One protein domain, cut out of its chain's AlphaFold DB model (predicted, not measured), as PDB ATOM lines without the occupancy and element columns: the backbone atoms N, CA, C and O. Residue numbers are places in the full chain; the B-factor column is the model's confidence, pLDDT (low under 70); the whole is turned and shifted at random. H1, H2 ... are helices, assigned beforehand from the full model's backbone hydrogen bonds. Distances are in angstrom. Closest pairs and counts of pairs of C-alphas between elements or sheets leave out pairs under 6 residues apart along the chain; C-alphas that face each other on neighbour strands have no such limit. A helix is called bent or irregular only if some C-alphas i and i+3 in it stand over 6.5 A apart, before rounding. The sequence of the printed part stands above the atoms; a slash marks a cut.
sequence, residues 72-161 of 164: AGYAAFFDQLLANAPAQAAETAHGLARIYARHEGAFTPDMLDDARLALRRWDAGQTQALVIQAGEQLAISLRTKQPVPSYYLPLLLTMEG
ATOM      1  N   ALA A  72    -123.826 368.212   8.856       95.94
ATOM      2  CA  ALA A  72    -123.193 369.214   9.712       95.94
ATOM      3  C   ALA A  72    -122.943 370.563   9.007       95.94
ATOM      4  O   ALA A  72    -123.034 371.614   9.635       95.94
ATOM      5  N   GLY A  73    -122.654 370.555   7.701       95.75
ATOM      6  CA  GLY A  73    -122.464 371.779   6.920       95.75
ATOM      7  C   GLY A  73    -123.773 372.540   6.700       95.75
ATOM      8  O   GLY A  73    -123.790 373.763   6.817       95.75
ATOM      9  N   TYR A  74    -124.876 371.824   6.462       96.56
ATOM     10  CA  TYR A  74    -126.211 372.428   6.432       96.56
ATOM     11  C   TYR A  74    -126.595 373.004   7.796       96.56
ATOM     12  O   TYR A  74    -127.041 374.146   7.860       96.56
ATOM     13  N   ALA A  75    -126.385 372.246   8.876       96.25
ATOM     14  CA  ALA A  75    -126.718 372.681  10.231       96.25
ATOM     15  C   ALA A  75    -125.977 373.978  10.582       96.25
ATOM     16  O   ALA A  75    -126.610 374.981  10.892       96.25
ATOM     17  N   ALA A  76    -124.655 374.003  10.376       95.06
ATOM     18  CA  ALA A  76    -123.838 375.189  10.607       95.06
ATOM     19  C   ALA A  76    -124.286 376.396   9.765       95.06
ATOM     20  O   ALA A  76    -124.272 377.527  10.248       95.06
ATOM     21  N   PHE A  77    -124.699 376.175   8.511       94.69
ATOM     22  CA  PHE A  77    -125.225 377.246   7.667       94.69
ATOM     23  C   PHE A  77    -126.545 377.808   8.211       94.69
ATOM     24  O   PHE A  77    -126.705 379.028   8.271       94.69
ATOM     25  N   PHE A  78    -127.486 376.949   8.607       94.81
ATOM     26  CA  PHE A  78    -128.771 377.386   9.155       94.81
ATOM     27  C   PHE A  78    -128.612 378.079  10.511       94.81
ATOM     28  O   PHE A  78    -129.240 379.115  10.725       94.81
ATOM     29  N   ASP A  79    -127.721 377.587  11.370       93.44
ATOM     30  CA  ASP A  79    -127.387 378.220  12.648       93.44
ATOM     31  C   ASP A  79    -126.763 379.602  12.433       93.44
ATOM     32  O   ASP A  79    -127.162 380.579  13.068       93.44
ATOM     33  N   GLN A  80    -125.833 379.723  11.481       91.81
ATOM     34  CA  GLN A  80    -125.249 381.010  11.108       91.81
ATOM     35  C   GLN A  80    -126.309 381.966  10.544       91.81
ATOM     36  O   GLN A  80    -126.279 383.163  10.825       91.81
ATOM     37  N   LEU A  81    -127.243 381.459   9.738       90.62
ATOM     38  CA  LEU A  81    -128.329 382.261   9.184       90.62
ATOM     39  C   LEU A  81    -129.279 382.754  10.285       90.62
ATOM     40  O   LEU A  81    -129.702 383.905  10.236       90.62
ATOM     41  N   LEU A  82    -129.559 381.916  11.287       89.19
ATOM     42  CA  LEU A  82    -130.359 382.280  12.455       89.19
ATOM     43  C   LEU A  82    -129.655 383.331  13.314       89.19
ATOM     44  O   LEU A  82    -130.268 384.326  13.683       89.19
ATOM     45  N   ALA A  83    -128.365 383.139  13.595       88.44
ATOM     46  CA  ALA A  83    -127.565 384.062  14.398       88.44
ATOM     47  C   ALA A  83    -127.406 385.443  13.739       88.44
ATOM     48  O   ALA A  83    -127.291 386.451  14.429       88.44
ATOM     49  N   ASN A  84    -127.411 385.486  12.404       85.44
ATOM     50  CA  ASN A  84    -127.361 386.726  11.631       85.44
ATOM     51  C   ASN A  84    -128.748 387.315  11.340       85.44
ATOM     52  O   ASN A  84    -128.830 388.379  10.720       85.44
ATOM     53  N   ALA A  85    -129.834 386.639  11.727       80.44
ATOM     54  CA  ALA A  85    -131.160 387.214  11.600       80.44
ATOM     55  C   ALA A  85    -131.238 388.466  12.494       80.44
ATOM     56  O   ALA A  85    -130.716 388.451  13.613       80.44
ATOM     57  N   PRO A  86    -131.863 389.564  12.030       70.88
ATOM     58  CA  PRO A  86    -132.012 390.761  12.848       70.88
ATOM     59  C   PRO A  86    -132.658 390.400  14.189       70.88
ATOM     60  O   PRO A  86    -133.644 389.670  14.203       70.88
ATOM     61  N   ALA A  87    -132.153 390.928  15.307       63.41
ATOM     62  CA  ALA A  87    -132.726 390.648  16.628       63.41
ATOM     63  C   ALA A  87    -134.231 390.987  16.686       63.41
ATOM     64  O   ALA A  87    -135.017 390.224  17.245       63.41
ATOM     65  N   GLN A  88    -134.650 392.064  16.004       58.38
ATOM     66  CA  GLN A  88    -136.068 392.387  15.836       58.38
ATOM     67  C   GLN A  88    -136.838 391.359  15.004       58.38
ATOM     68  O   GLN A  88    -138.014 391.183  15.267       58.38
ATOM     69  N   ALA A  89    -136.229 390.656  14.044       63.22
ATOM     70  CA  ALA A  89    -136.949 389.718  13.182       63.22
ATOM     71  C   ALA A  89    -137.571 388.563  13.978       63.22
ATOM     72  O   ALA A  89    -138.646 388.098  13.622       63.22
ATOM     73  N   ALA A  90    -136.946 388.127  15.077       58.69
ATOM     74  CA  ALA A  90    -137.528 387.120  15.965       58.69
ATOM     75  C   ALA A  90    -138.713 387.671  16.785       58.69
ATOM     76  O   ALA A  90    -139.687 386.955  17.023       58.69
ATOM     77  N   GLU A  91    -138.654 388.944  17.188       56.16
ATOM     78  CA  GLU A  91    -139.696 389.621  17.976       56.16
ATOM     79  C   GLU A  91    -140.881 390.092  17.114       56.16
ATOM     80  O   GLU A  91    -142.034 390.026  17.545       56.16
ATOM     81  N   THR A  92    -140.612 390.515  15.877       56.06
ATOM     82  CA  THR A  92    -141.593 390.933  14.867       56.06
ATOM     83  C   THR A  92    -141.979 389.801  13.924       56.06
ATOM     84  O   THR A  92    -142.708 390.044  12.967       56.06
ATOM     85  N   ALA A  93    -141.508 388.573  14.166       65.69
ATOM     86  CA  ALA A  93    -141.867 387.419  13.355       65.69
ATOM     87  C   ALA A  93    -143.396 387.300  13.308       65.69
ATOM     88  O   ALA A  93    -144.063 387.059  14.325       65.69
ATOM     89  N   HIS A  94    -143.965 387.458  12.118       68.38
ATOM     90  CA  HIS A  94    -145.389 387.280  11.883       68.38
ATOM     91  C   HIS A  94    -145.645 385.952  11.159       68.38
ATOM     92  O   HIS A  94    -144.755 385.325  10.587       68.38
ATOM     93  N   GLY A  95    -146.885 385.466  11.238       84.56
ATOM     94  CA  GLY A  95    -147.304 384.260  10.528       84.56
ATOM     95  C   GLY A  95    -146.498 383.009  10.895       84.56
ATOM     96  O   GLY A  95    -146.377 382.644  12.067       84.56
ATOM     97  N   LEU A  96    -145.992 382.324   9.869       89.56
ATOM     98  CA  LEU A  96    -145.441 380.978   9.983       89.56
ATOM     99  C   LEU A  96    -144.137 380.922  10.793       89.56
ATOM    100  O   LEU A  96    -143.967 380.002  11.591       89.56
ATOM    101  N   ALA A  97    -143.262 381.927  10.671       89.56
ATOM    102  CA  ALA A  97    -142.009 381.999  11.430       89.56
ATOM    103  C   ALA A  97    -142.261 382.001  12.948       89.56
ATOM    104  O   ALA A  97    -141.602 381.279  13.696       89.56
ATOM    105  N   ARG A  98    -143.291 382.732  13.400       88.94
ATOM    106  CA  ARG A  98    -143.686 382.777  14.817       88.94
ATOM    107  C   ARG A  98    -144.156 381.429  15.340       88.94
ATOM    108  O   ARG A  98    -143.987 381.140  16.522       88.94
ATOM    109  N   ILE A  99    -144.801 380.636  14.488       90.75
ATOM    110  CA  ILE A  99    -145.256 379.301  14.869       90.75
ATOM    111  C   ILE A  99    -144.033 378.398  15.030       90.75
ATOM    112  O   ILE A  99    -143.856 377.834  16.103       90.75
ATOM    113  N   TYR A 100    -143.137 378.360  14.040       92.81
ATOM    114  CA  TYR A 100    -141.884 377.600  14.129       92.81
ATOM    115  C   TYR A 100    -141.059 377.944  15.377       92.81
ATOM    116  O   TYR A 100    -140.599 377.037  16.059       92.81
ATOM    117  N   ALA A 101    -140.941 379.227  15.735       89.69
ATOM    118  CA  ALA A 101    -140.198 379.671  16.920       89.69
ATOM    119  C   ALA A 101    -140.780 379.187  18.266       89.69
ATOM    120  O   ALA A 101    -140.100 379.250  19.287       89.69
ATOM    121  N   ARG A 102    -142.042 378.735  18.297       90.25
ATOM    122  CA  ARG A 102    -142.730 378.261  19.514       90.25
ATOM    123  C   ARG A 102    -142.742 376.743  19.659       90.25
ATOM    124  O   ARG A 102    -143.199 376.247  20.687       90.25
ATOM    125  N   HIS A 103    -142.303 376.021  18.636       91.56
ATOM    126  CA  HIS A 103    -142.264 374.568  18.640       91.56
ATOM    127  C   HIS A 103    -140.831 374.070  18.797       91.56
ATOM    128  O   HIS A 103    -139.879 374.718  18.369       91.56
ATOM    129  N   GLU A 104    -140.691 372.896  19.405       93.50
ATOM    130  CA  GLU A 104    -139.418 372.183  19.427       93.50
ATOM    131  C   GLU A 104    -138.974 371.897  17.988       93.50
ATOM    132  O   GLU A 104    -139.724 371.311  17.202       93.50
ATOM    133  N   GLY A 105    -137.769 372.350  17.646       94.31
ATOM    134  CA  GLY A 105    -137.188 372.186  16.324       94.31
ATOM    135  C   GLY A 105    -136.137 371.082  16.298       94.31
ATOM    136  O   GLY A 105    -135.312 370.996  17.203       94.31
ATOM    137  N   ALA A 106    -136.111 370.288  15.230       96.38
ATOM    138  CA  ALA A 106    -135.040 369.331  14.966       96.38
ATOM    139  C   ALA A 106    -134.539 369.451  13.526       96.38
ATOM    140  O   ALA A 106    -135.282 369.825  12.620       96.38
ATOM    141  N   PHE A 107    -133.276 369.093  13.309       97.19
ATOM    142  CA  PHE A 107    -132.733 368.895  11.973       97.19
ATOM    143  C   PHE A 107    -131.916 367.610  11.939       97.19
ATOM    144  O   PHE A 107    -130.764 367.573  12.370       97.19
ATOM    145  N   THR A 108    -132.526 366.547  11.434       96.00
ATOM    146  CA  THR A 108    -131.941 365.205  11.367       96.00
ATOM    147  C   THR A 108    -131.448 364.882   9.946       96.00
ATOM    148  O   THR A 108    -131.846 365.553   8.988       96.00
ATOM    149  N   PRO A 109    -130.556 363.888   9.765       94.75
ATOM    150  CA  PRO A 109    -130.000 363.555   8.448       94.75
ATOM    151  C   PRO A 109    -131.029 363.145   7.383       94.75
ATOM    152  O   PRO A 109    -130.809 363.401   6.203       94.75
ATOM    153  N   ASP A 110    -132.155 362.551   7.775       94.69
ATOM    154  CA  ASP A 110    -133.262 362.181   6.879       94.69
ATOM    155  C   ASP A 110    -133.987 363.396   6.275       94.69
ATOM    156  O   ASP A 110    -134.645 363.270   5.247       94.69
ATOM    157  N   MET A 111    -133.803 364.590   6.843       96.00
ATOM    158  CA  MET A 111    -134.404 365.828   6.343       96.00
ATOM    159  C   MET A 111    -133.554 366.540   5.277       96.00
ATOM    160  O   MET A 111    -133.912 367.637   4.845       96.00
ATOM    161  N   LEU A 112    -132.405 365.978   4.877       94.94
ATOM    162  CA  LEU A 112    -131.443 366.648   3.990       94.94
ATOM    163  C   LEU A 112    -132.028 367.039   2.629       94.94
ATOM    164  O   LEU A 112    -131.761 368.143   2.152       94.94
ATOM    165  N   ASP A 113    -132.821 366.166   2.013       94.19
ATOM    166  CA  ASP A 113    -133.387 366.432   0.688       94.19
ATOM    167  C   ASP A 113    -134.396 367.588   0.731       94.19
ATOM    168  O   ASP A 113    -134.325 368.516  -0.085       94.19
ATOM    169  N   ASP A 114    -135.260 367.598   1.746       95.50
ATOM    170  CA  ASP A 114    -136.212 368.683   1.982       95.50
ATOM    171  C   ASP A 114    -135.507 369.993   2.346       95.50
ATOM    172  O   ASP A 114    -135.861 371.057   1.824       95.50
ATOM    173  N   ALA A 115    -134.468 369.930   3.184       96.44
ATOM    174  CA  ALA A 115    -133.665 371.088   3.560       96.44
ATOM    175  C   ALA A 115    -132.942 371.694   2.349       96.44
ATOM    176  O   ALA A 115    -132.921 372.917   2.186       96.44
ATOM    177  N   ARG A 116    -132.400 370.859   1.452       95.88
ATOM    178  CA  ARG A 116    -131.770 371.304   0.200       95.88
ATOM    179  C   ARG A 116    -132.779 371.995  -0.712       95.88
ATOM    180  O   ARG A 116    -132.479 373.058  -1.265       95.88
ATOM    181  N   LEU A 117    -133.981 371.435  -0.854       95.50
ATOM    182  CA  LEU A 117    -135.057 372.054  -1.625       95.50
ATOM    183  C   LEU A 117    -135.475 373.405  -1.025       95.50
ATOM    184  O   LEU A 117    -135.555 374.396  -1.758       95.50
ATOM    185  N   ALA A 118    -135.695 373.465   0.290       95.62
ATOM    186  CA  ALA A 118    -136.071 374.687   0.997       95.62
ATOM    187  C   ALA A 118    -135.005 375.781   0.829       95.62
ATOM    188  O   ALA A 118    -135.316 376.913   0.449       95.62
ATOM    189  N   LEU A 119    -133.731 375.421   1.006       94.94
ATOM    190  CA  LEU A 119    -132.593 376.318   0.823       94.94
ATOM    191  C   LEU A 119    -132.479 376.827  -0.622       94.94
ATOM    192  O   LEU A 119    -132.179 378.000  -0.844       94.94
ATOM    193  N   ARG A 120    -132.767 375.990  -1.625       92.38
ATOM    194  CA  ARG A 120    -132.807 376.438  -3.027       92.38
ATOM    195  C   ARG A 120    -133.943 377.426  -3.277       92.38
ATOM    196  O   ARG A 120    -133.723 378.419  -3.970       92.38
ATOM    197  N   ARG A 121    -135.141 377.163  -2.745       92.50
ATOM    198  CA  ARG A 121    -136.293 378.073  -2.870       92.50
ATOM    199  C   ARG A 121    -135.979 379.424  -2.238       92.50
ATOM    200  O   ARG A 121    -136.220 380.453  -2.865       92.50
ATOM    201  N   TRP A 122    -135.361 379.410  -1.060       92.94
ATOM    202  CA  TRP A 122    -134.859 380.606  -0.391       92.94
ATOM    203  C   TRP A 122    -133.823 381.358  -1.241       92.94
ATOM    204  O   TRP A 122    -133.991 382.543  -1.521       92.94
ATOM    205  N   ASP A 123    -132.791 380.674  -1.749       90.94
ATOM    206  CA  ASP A 123    -131.740 381.303  -2.568       90.94
ATOM    207  C   ASP A 123    -132.312 381.961  -3.834       90.94
ATOM    208  O   ASP A 123    -131.914 383.075  -4.199       90.94
ATOM    209  N   ALA A 124    -133.292 381.295  -4.452       89.06
ATOM    210  CA  ALA A 124    -134.010 381.750  -5.637       89.06
ATOM    211  C   ALA A 124    -135.073 382.832  -5.358       89.06
ATOM    212  O   ALA A 124    -135.666 383.336  -6.308       89.06
ATOM    213  N   GLY A 125    -135.331 383.196  -4.096       89.44
ATOM    214  CA  GLY A 125    -136.364 384.174  -3.733       89.44
ATOM    215  C   GLY A 125    -137.796 383.678  -3.964       89.44
ATOM    216  O   GLY A 125    -138.712 384.479  -4.130       89.44
ATOM    217  N   GLN A 126    -138.014 382.361  -3.999       91.12
ATOM    218  CA  GLN A 126    -139.325 381.738  -4.197       91.12
ATOM    219  C   GLN A 126    -140.127 381.712  -2.887       91.12
ATOM    220  O   GLN A 126    -140.488 380.649  -2.380       91.12
ATOM    221  N   THR A 127    -140.406 382.897  -2.343       90.00
ATOM    222  CA  THR A 127    -141.030 383.111  -1.028       90.00
ATOM    223  C   THR A 127    -142.308 382.297  -0.846       90.00
ATOM    224  O   THR A 127    -142.429 381.557   0.125       90.00
ATOM    225  N   GLN A 128    -143.242 382.369  -1.797       90.94
ATOM    226  CA  GLN A 128    -144.525 381.674  -1.679       90.94
ATOM    227  C   GLN A 128    -144.360 380.148  -1.660       90.94
ATOM    228  O   GLN A 128    -144.975 379.479  -0.837       90.94
ATOM    229  N   ALA A 129    -143.495 379.597  -2.518       93.69
ATOM    230  CA  ALA A 129    -143.240 378.157  -2.560       93.69
ATOM    231  C   ALA A 129    -142.588 377.655  -1.262       93.69
ATOM    232  O   ALA A 129    -142.910 376.568  -0.788       93.69
ATOM    233  N   LEU A 130    -141.693 378.453  -0.677       94.50
ATOM    234  CA  LEU A 130    -141.065 378.142   0.604       94.50
ATOM    235  C   LEU A 130    -142.069 378.199   1.765       94.50
ATOM    236  O   LEU A 130    -142.084 377.290   2.588       94.50
ATOM    237  N   VAL A 131    -142.948 379.207   1.801       93.81
ATOM    238  CA  VAL A 131    -144.012 379.313   2.817       93.81
ATOM    239  C   VAL A 131    -144.995 378.147   2.721       93.81
ATOM    240  O   VAL A 131    -145.357 377.588   3.752       93.81
ATOM    241  N   ILE A 132    -145.398 377.744   1.510       95.12
ATOM    242  CA  ILE A 132    -146.271 376.575   1.307       95.12
ATOM    243  C   ILE A 132    -145.595 375.311   1.847       95.12
ATOM    244  O   ILE A 132    -146.186 374.614   2.665       95.12
ATOM    245  N   GLN A 133    -144.332 375.068   1.477       95.94
ATOM    246  CA  GLN A 133    -143.572 373.901   1.943       95.94
ATOM    247  C   GLN A 133    -143.440 373.858   3.466       95.94
ATOM    248  O   GLN A 133    -143.655 372.820   4.086       95.94
ATOM    249  N   ALA A 134    -143.096 374.994   4.071       96.38
ATOM    250  CA  ALA A 134    -142.983 375.118   5.514       96.38
ATOM    251  C   ALA A 134    -144.351 374.900   6.189       96.38
ATOM    252  O   ALA A 134    -144.443 374.228   7.210       96.38
ATOM    253  N   GLY A 135    -145.441 375.410   5.610       96.19
ATOM    254  CA  GLY A 135    -146.791 375.205   6.136       96.19
ATOM    255  C   GLY A 135    -147.219 373.736   6.099       96.19
ATOM    256  O   GLY A 135    -147.758 373.224   7.081       96.19
ATOM    257  N   GLU A 136    -146.935 373.046   4.994       96.50
ATOM    258  CA  GLU A 136    -147.194 371.612   4.833       96.50
ATOM    259  C   GLU A 136    -146.401 370.780   5.848       96.50
ATOM    260  O   GLU A 136    -146.984 369.953   6.551       96.50
ATOM    261  N   GLN A 137    -145.098 371.042   5.984       96.38
ATOM    262  CA  GLN A 137    -144.235 370.327   6.927       96.38
ATOM    263  C   GLN A 137    -144.618 370.593   8.381       96.38
ATOM    264  O   GLN A 137    -144.685 369.662   9.181       96.38
ATOM    265  N   LEU A 138    -144.964 371.835   8.723       95.81
ATOM    266  CA  LEU A 138    -145.507 372.162  10.036       95.81
ATOM    267  C   LEU A 138    -146.785 371.361  10.319       95.81
ATOM    268  O   LEU A 138    -146.906 370.746  11.376       95.81
ATOM    269  N   ALA A 139    -147.735 371.336   9.381       96.00
ATOM    270  CA  ALA A 139    -148.984 370.600   9.556       96.00
ATOM    271  C   ALA A 139    -148.749 369.091   9.748       96.00
ATOM    272  O   ALA A 139    -149.436 368.464  10.560       96.00
ATOM    273  N   ILE A 140    -147.777 368.514   9.032       95.88
ATOM    274  CA  ILE A 140    -147.358 367.119   9.203       95.88
ATOM    275  C   ILE A 140    -146.777 366.911  10.603       95.88
ATOM    276  O   ILE A 140    -147.331 366.100  11.346       95.88
ATOM    277  N   SER A 141    -145.751 367.676  10.998       95.25
ATOM    278  CA  SER A 141    -145.103 367.568  12.315       95.25
ATOM    279  C   SER A 141    -146.101 367.683  13.467       95.25
ATOM    280  O   SER A 141    -146.072 366.876  14.395       95.25
ATOM    281  N   LEU A 142    -147.042 368.632  13.394       94.44
ATOM    282  CA  LEU A 142    -148.077 368.799  14.418       94.44
ATOM    283  C   LEU A 142    -149.039 367.606  14.474       94.44
ATOM    284  O   LEU A 142    -149.401 367.160  15.564       94.44
ATOM    285  N   ARG A 143    -149.436 367.054  13.318       96.81
ATOM    286  CA  ARG A 143    -150.311 365.873  13.249       96.81
ATOM    287  C   ARG A 143    -149.625 364.628  13.807       96.81
ATOM    288  O   ARG A 143    -150.269 363.835  14.488       96.81
ATOM    289  N   THR A 144    -148.337 364.457  13.524       95.69
ATOM    290  CA  THR A 144    -147.545 363.296  13.956       95.69
ATOM    291  C   THR A 144    -146.866 363.496  15.310       95.69
ATOM    292  O   THR A 144    -146.196 362.578  15.781       95.69
ATOM    293  N   LYS A 145    -147.046 364.664  15.945       94.50
ATOM    294  CA  LYS A 145    -146.407 365.064  17.212       94.50
ATOM    295  C   LYS A 145    -144.880 364.916  17.186       94.50
ATOM    296  O   LYS A 145    -144.280 364.487  18.165       94.50
ATOM    297  N   GLN A 146    -144.274 365.238  16.048       94.62
ATOM    298  CA  GLN A 146    -142.822 365.248  15.874       94.62
ATOM    299  C   GLN A 146    -142.292 366.685  15.969       94.62
ATOM    300  O   GLN A 146    -143.055 367.622  15.699       94.62
ATOM    301  N   PRO A 147    -141.004 366.878  16.307       95.44
ATOM    302  CA  PRO A 147    -140.361 368.182  16.198       95.44
ATOM    303  C   PRO A 147    -140.542 368.791  14.802       95.44
ATOM    304  O   PRO A 147    -140.617 368.083  13.790       95.44
ATOM    305  N   VAL A 148    -140.632 370.118  14.737       95.94
ATOM    306  CA  VAL A 148    -140.724 370.826  13.456       95.94
ATOM    307  C   VAL A 148    -139.337 370.915  12.812       95.94
ATOM    308  O   VAL A 148    -138.343 371.013  13.536       95.94
ATOM    309  N   PRO A 149    -139.211 370.920  11.473       97.19
ATOM    310  CA  PRO A 149    -137.894 371.030  10.859       97.19
ATOM    311  C   PRO A 149    -137.278 372.409  11.137       97.19
ATOM    312  O   PRO A 149    -137.780 373.436  10.670       97.19
ATOM    313  N   SER A 150    -136.202 372.452  11.927       95.81
ATOM    314  CA  SER A 150    -135.671 373.702  12.495       95.81
ATOM    315  C   SER A 150    -135.077 374.641  11.446       95.81
ATOM    316  O   SER A 150    -135.079 375.855  11.639       95.81
ATOM    317  N   TYR A 151    -134.645 374.108  10.301       96.19
ATOM    318  CA  TYR A 151    -134.066 374.884   9.205       96.19
ATOM    319  C   TYR A 151    -135.050 375.854   8.535       96.19
ATOM    320  O   TYR A 151    -134.606 376.791   7.878       96.19
ATOM    321  N   TYR A 152    -136.370 375.698   8.699       95.31
ATOM    322  CA  TYR A 152    -137.321 376.672   8.149       95.31
ATOM    323  C   TYR A 152    -137.291 378.006   8.884       95.31
ATOM    324  O   TYR A 152    -137.452 379.036   8.238       95.31
ATOM    325  N   LEU A 153    -137.070 378.015  10.200       93.19
ATOM    326  CA  LEU A 153    -137.088 379.250  10.980       93.19
ATOM    327  C   LEU A 153    -136.086 380.298  10.452       93.19
ATOM    328  O   LEU A 153    -136.533 381.387  10.089       93.19
ATOM    329  N   PRO A 154    -134.776 380.008  10.325       92.69
ATOM    330  CA  PRO A 154    -133.833 380.989   9.795       92.69
ATOM    331  C   PRO A 154    -134.114 381.372   8.340       92.69
ATOM    332  O   PRO A 154    -133.902 382.524   7.959       92.69
ATOM    333  N   LEU A 155    -134.621 380.446   7.521       92.88
ATOM    334  CA  LEU A 155    -134.996 380.755   6.141       92.88
ATOM    335  C   LEU A 155    -136.161 381.751   6.101       92.88
ATOM    336  O   LEU A 155    -136.065 382.750   5.397       92.88
ATOM    337  N   LEU A 156    -137.213 381.524   6.891       91.75
ATOM    338  CA  LEU A 156    -138.388 382.395   6.962       91.75
ATOM    339  C   LEU A 156    -138.037 383.786   7.512       91.75
ATOM    340  O   LEU A 156    -138.423 384.785   6.912       91.75
ATOM    341  N   LEU A 157    -137.251 383.863   8.591       89.19
ATOM    342  CA  LEU A 157    -136.852 385.140   9.204       89.19
ATOM    343  C   LEU A 157    -136.011 386.014   8.266       89.19
ATOM    344  O   LEU A 157    -136.120 387.238   8.269       89.19
ATOM    345  N   THR A 158    -135.157 385.396   7.453       85.56
ATOM    346  CA  THR A 158    -134.242 386.140   6.577       85.56
ATOM    347  C   THR A 158    -134.843 386.486   5.218       85.56
ATOM    348  O   THR A 158    -134.261 387.290   4.494       85.56
ATOM    349  N   MET A 159    -136.018 385.946   4.877       78.88
ATOM    350  CA  MET A 159    -136.789 386.382   3.708       78.88
ATOM    351  C   MET A 159    -137.377 387.786   3.887       78.88
ATOM    352  O   MET A 159    -137.463 388.535   2.915       78.88
ATOM    353  N   GLU A 160    -137.783 388.139   5.110       59.47
ATOM    354  CA  GLU A 160    -138.503 389.385   5.412       59.47
ATOM    355  C   GLU A 160    -137.582 390.620   5.400       59.47
ATOM    356  O   GLU A 160    -138.019 391.716   5.062       59.47
ATOM    357  N   GLY A 161    -136.278 390.445   5.647       51.88
ATOM    358  CA  GLY A 161    -135.280 391.527   5.641       51.88
ATOM    359  C   GLY A 161    -134.840 392.026   4.255       51.88
ATOM    360  O   GLY A 161    -133.886 392.794   4.162       51.88
TER     361      GLY A 161
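Overview. This is residues 72 to 161 of the 164 residues of an uncharacterized protein of Clostridiales bacterium (UniProt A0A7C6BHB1). A compact helical body has the short helix H6 in its middle, and the other five helices, H1 to H5, are grouped round it. The two longest helices, H4 and H5, form a narrow V, a helical hairpin that closes near their link, and residues 105 to 106 pair in parallel with residues 148 to 149 in a short strand-like pairing. The printed part has 90 residues with six named helices, H1 to H6 in order along the chain, and no named strand; the class is all helix. It is compact, with a radius of gyration of the C-alphas of 11.9 A, and rounded, spanning 31 by 25 by 22 A.

Arrangement. H1, residues 72 to 83, touches H6, residues 152 to 160, with residues 78 to 82 alone, at a steep tilt of 44 degrees, the same way; the closest C-alphas, of Leu 82 and Pro 154, are 4.6 A apart. H6 is the hub, touching five other helices. H2, residues 87 to 91, touches it, with the C-alphas of Ala 89 and Leu 157 closest at 6.1 A. H3, residues 96 to 100, touches it too, with the C-alphas of Ala 97 and Leu 153 closest at 5.7 A. H4, residues 109 to 123, touches H6 at a shallow tilt of 6 degrees, the same way, with the C-alphas of Trp 122 and Leu 155 closest at 6.5 A; H4 does this with residues 118 to 122 alone. H1 and H4 are near each other, with 11 pairs of C-alphas within 10 A. H4 and H5, residues 127 to 144, form a helical hairpin at a shallow tilt of 25 degrees, opposite ways; residues 118 to 122 of H4 touch residues 127 to 133 of H5, and the C-alphas of Arg 121 and Leu 130 are closest at 5.9 A. H5 and H6, also a helical hairpin, only just touch, with 3 pairs of C-alphas within 8 A. H1 and H5 are apart. In H1, H3 and H5 every O i to N i+4 pair is within hydrogen-bond range, against 9 of 11 in H4, 4 of 5 in H6 and 0 of 1 in H2, where 1 of 2 O i to N i+3 pairs is within range.

Along the chain. H1 begins at C-alpha 72, (-123.193, 369.214, 9.712), and is 16.2 A long. The short H2 and H3 follow. H4 is 21.0 A long and irregular, with C-alphas 110 and 113 7.5 A apart. H5 is 25.7 A long and ends at C-alpha 144, (-147.545, 363.296, 13.956). H6, 13.1 A, ends at C-alpha 160, (-138.503, 389.385, 5.412).

Size, cuts and confidence. The two C-alphas farthest apart, of Thr 144 and Gly 161, are 31.9 A apart. The printed part has no cut, and no link is long. The mean pLDDT of the printed part is 89.2; residues 87 to 94 and 160 to 161 are under 70.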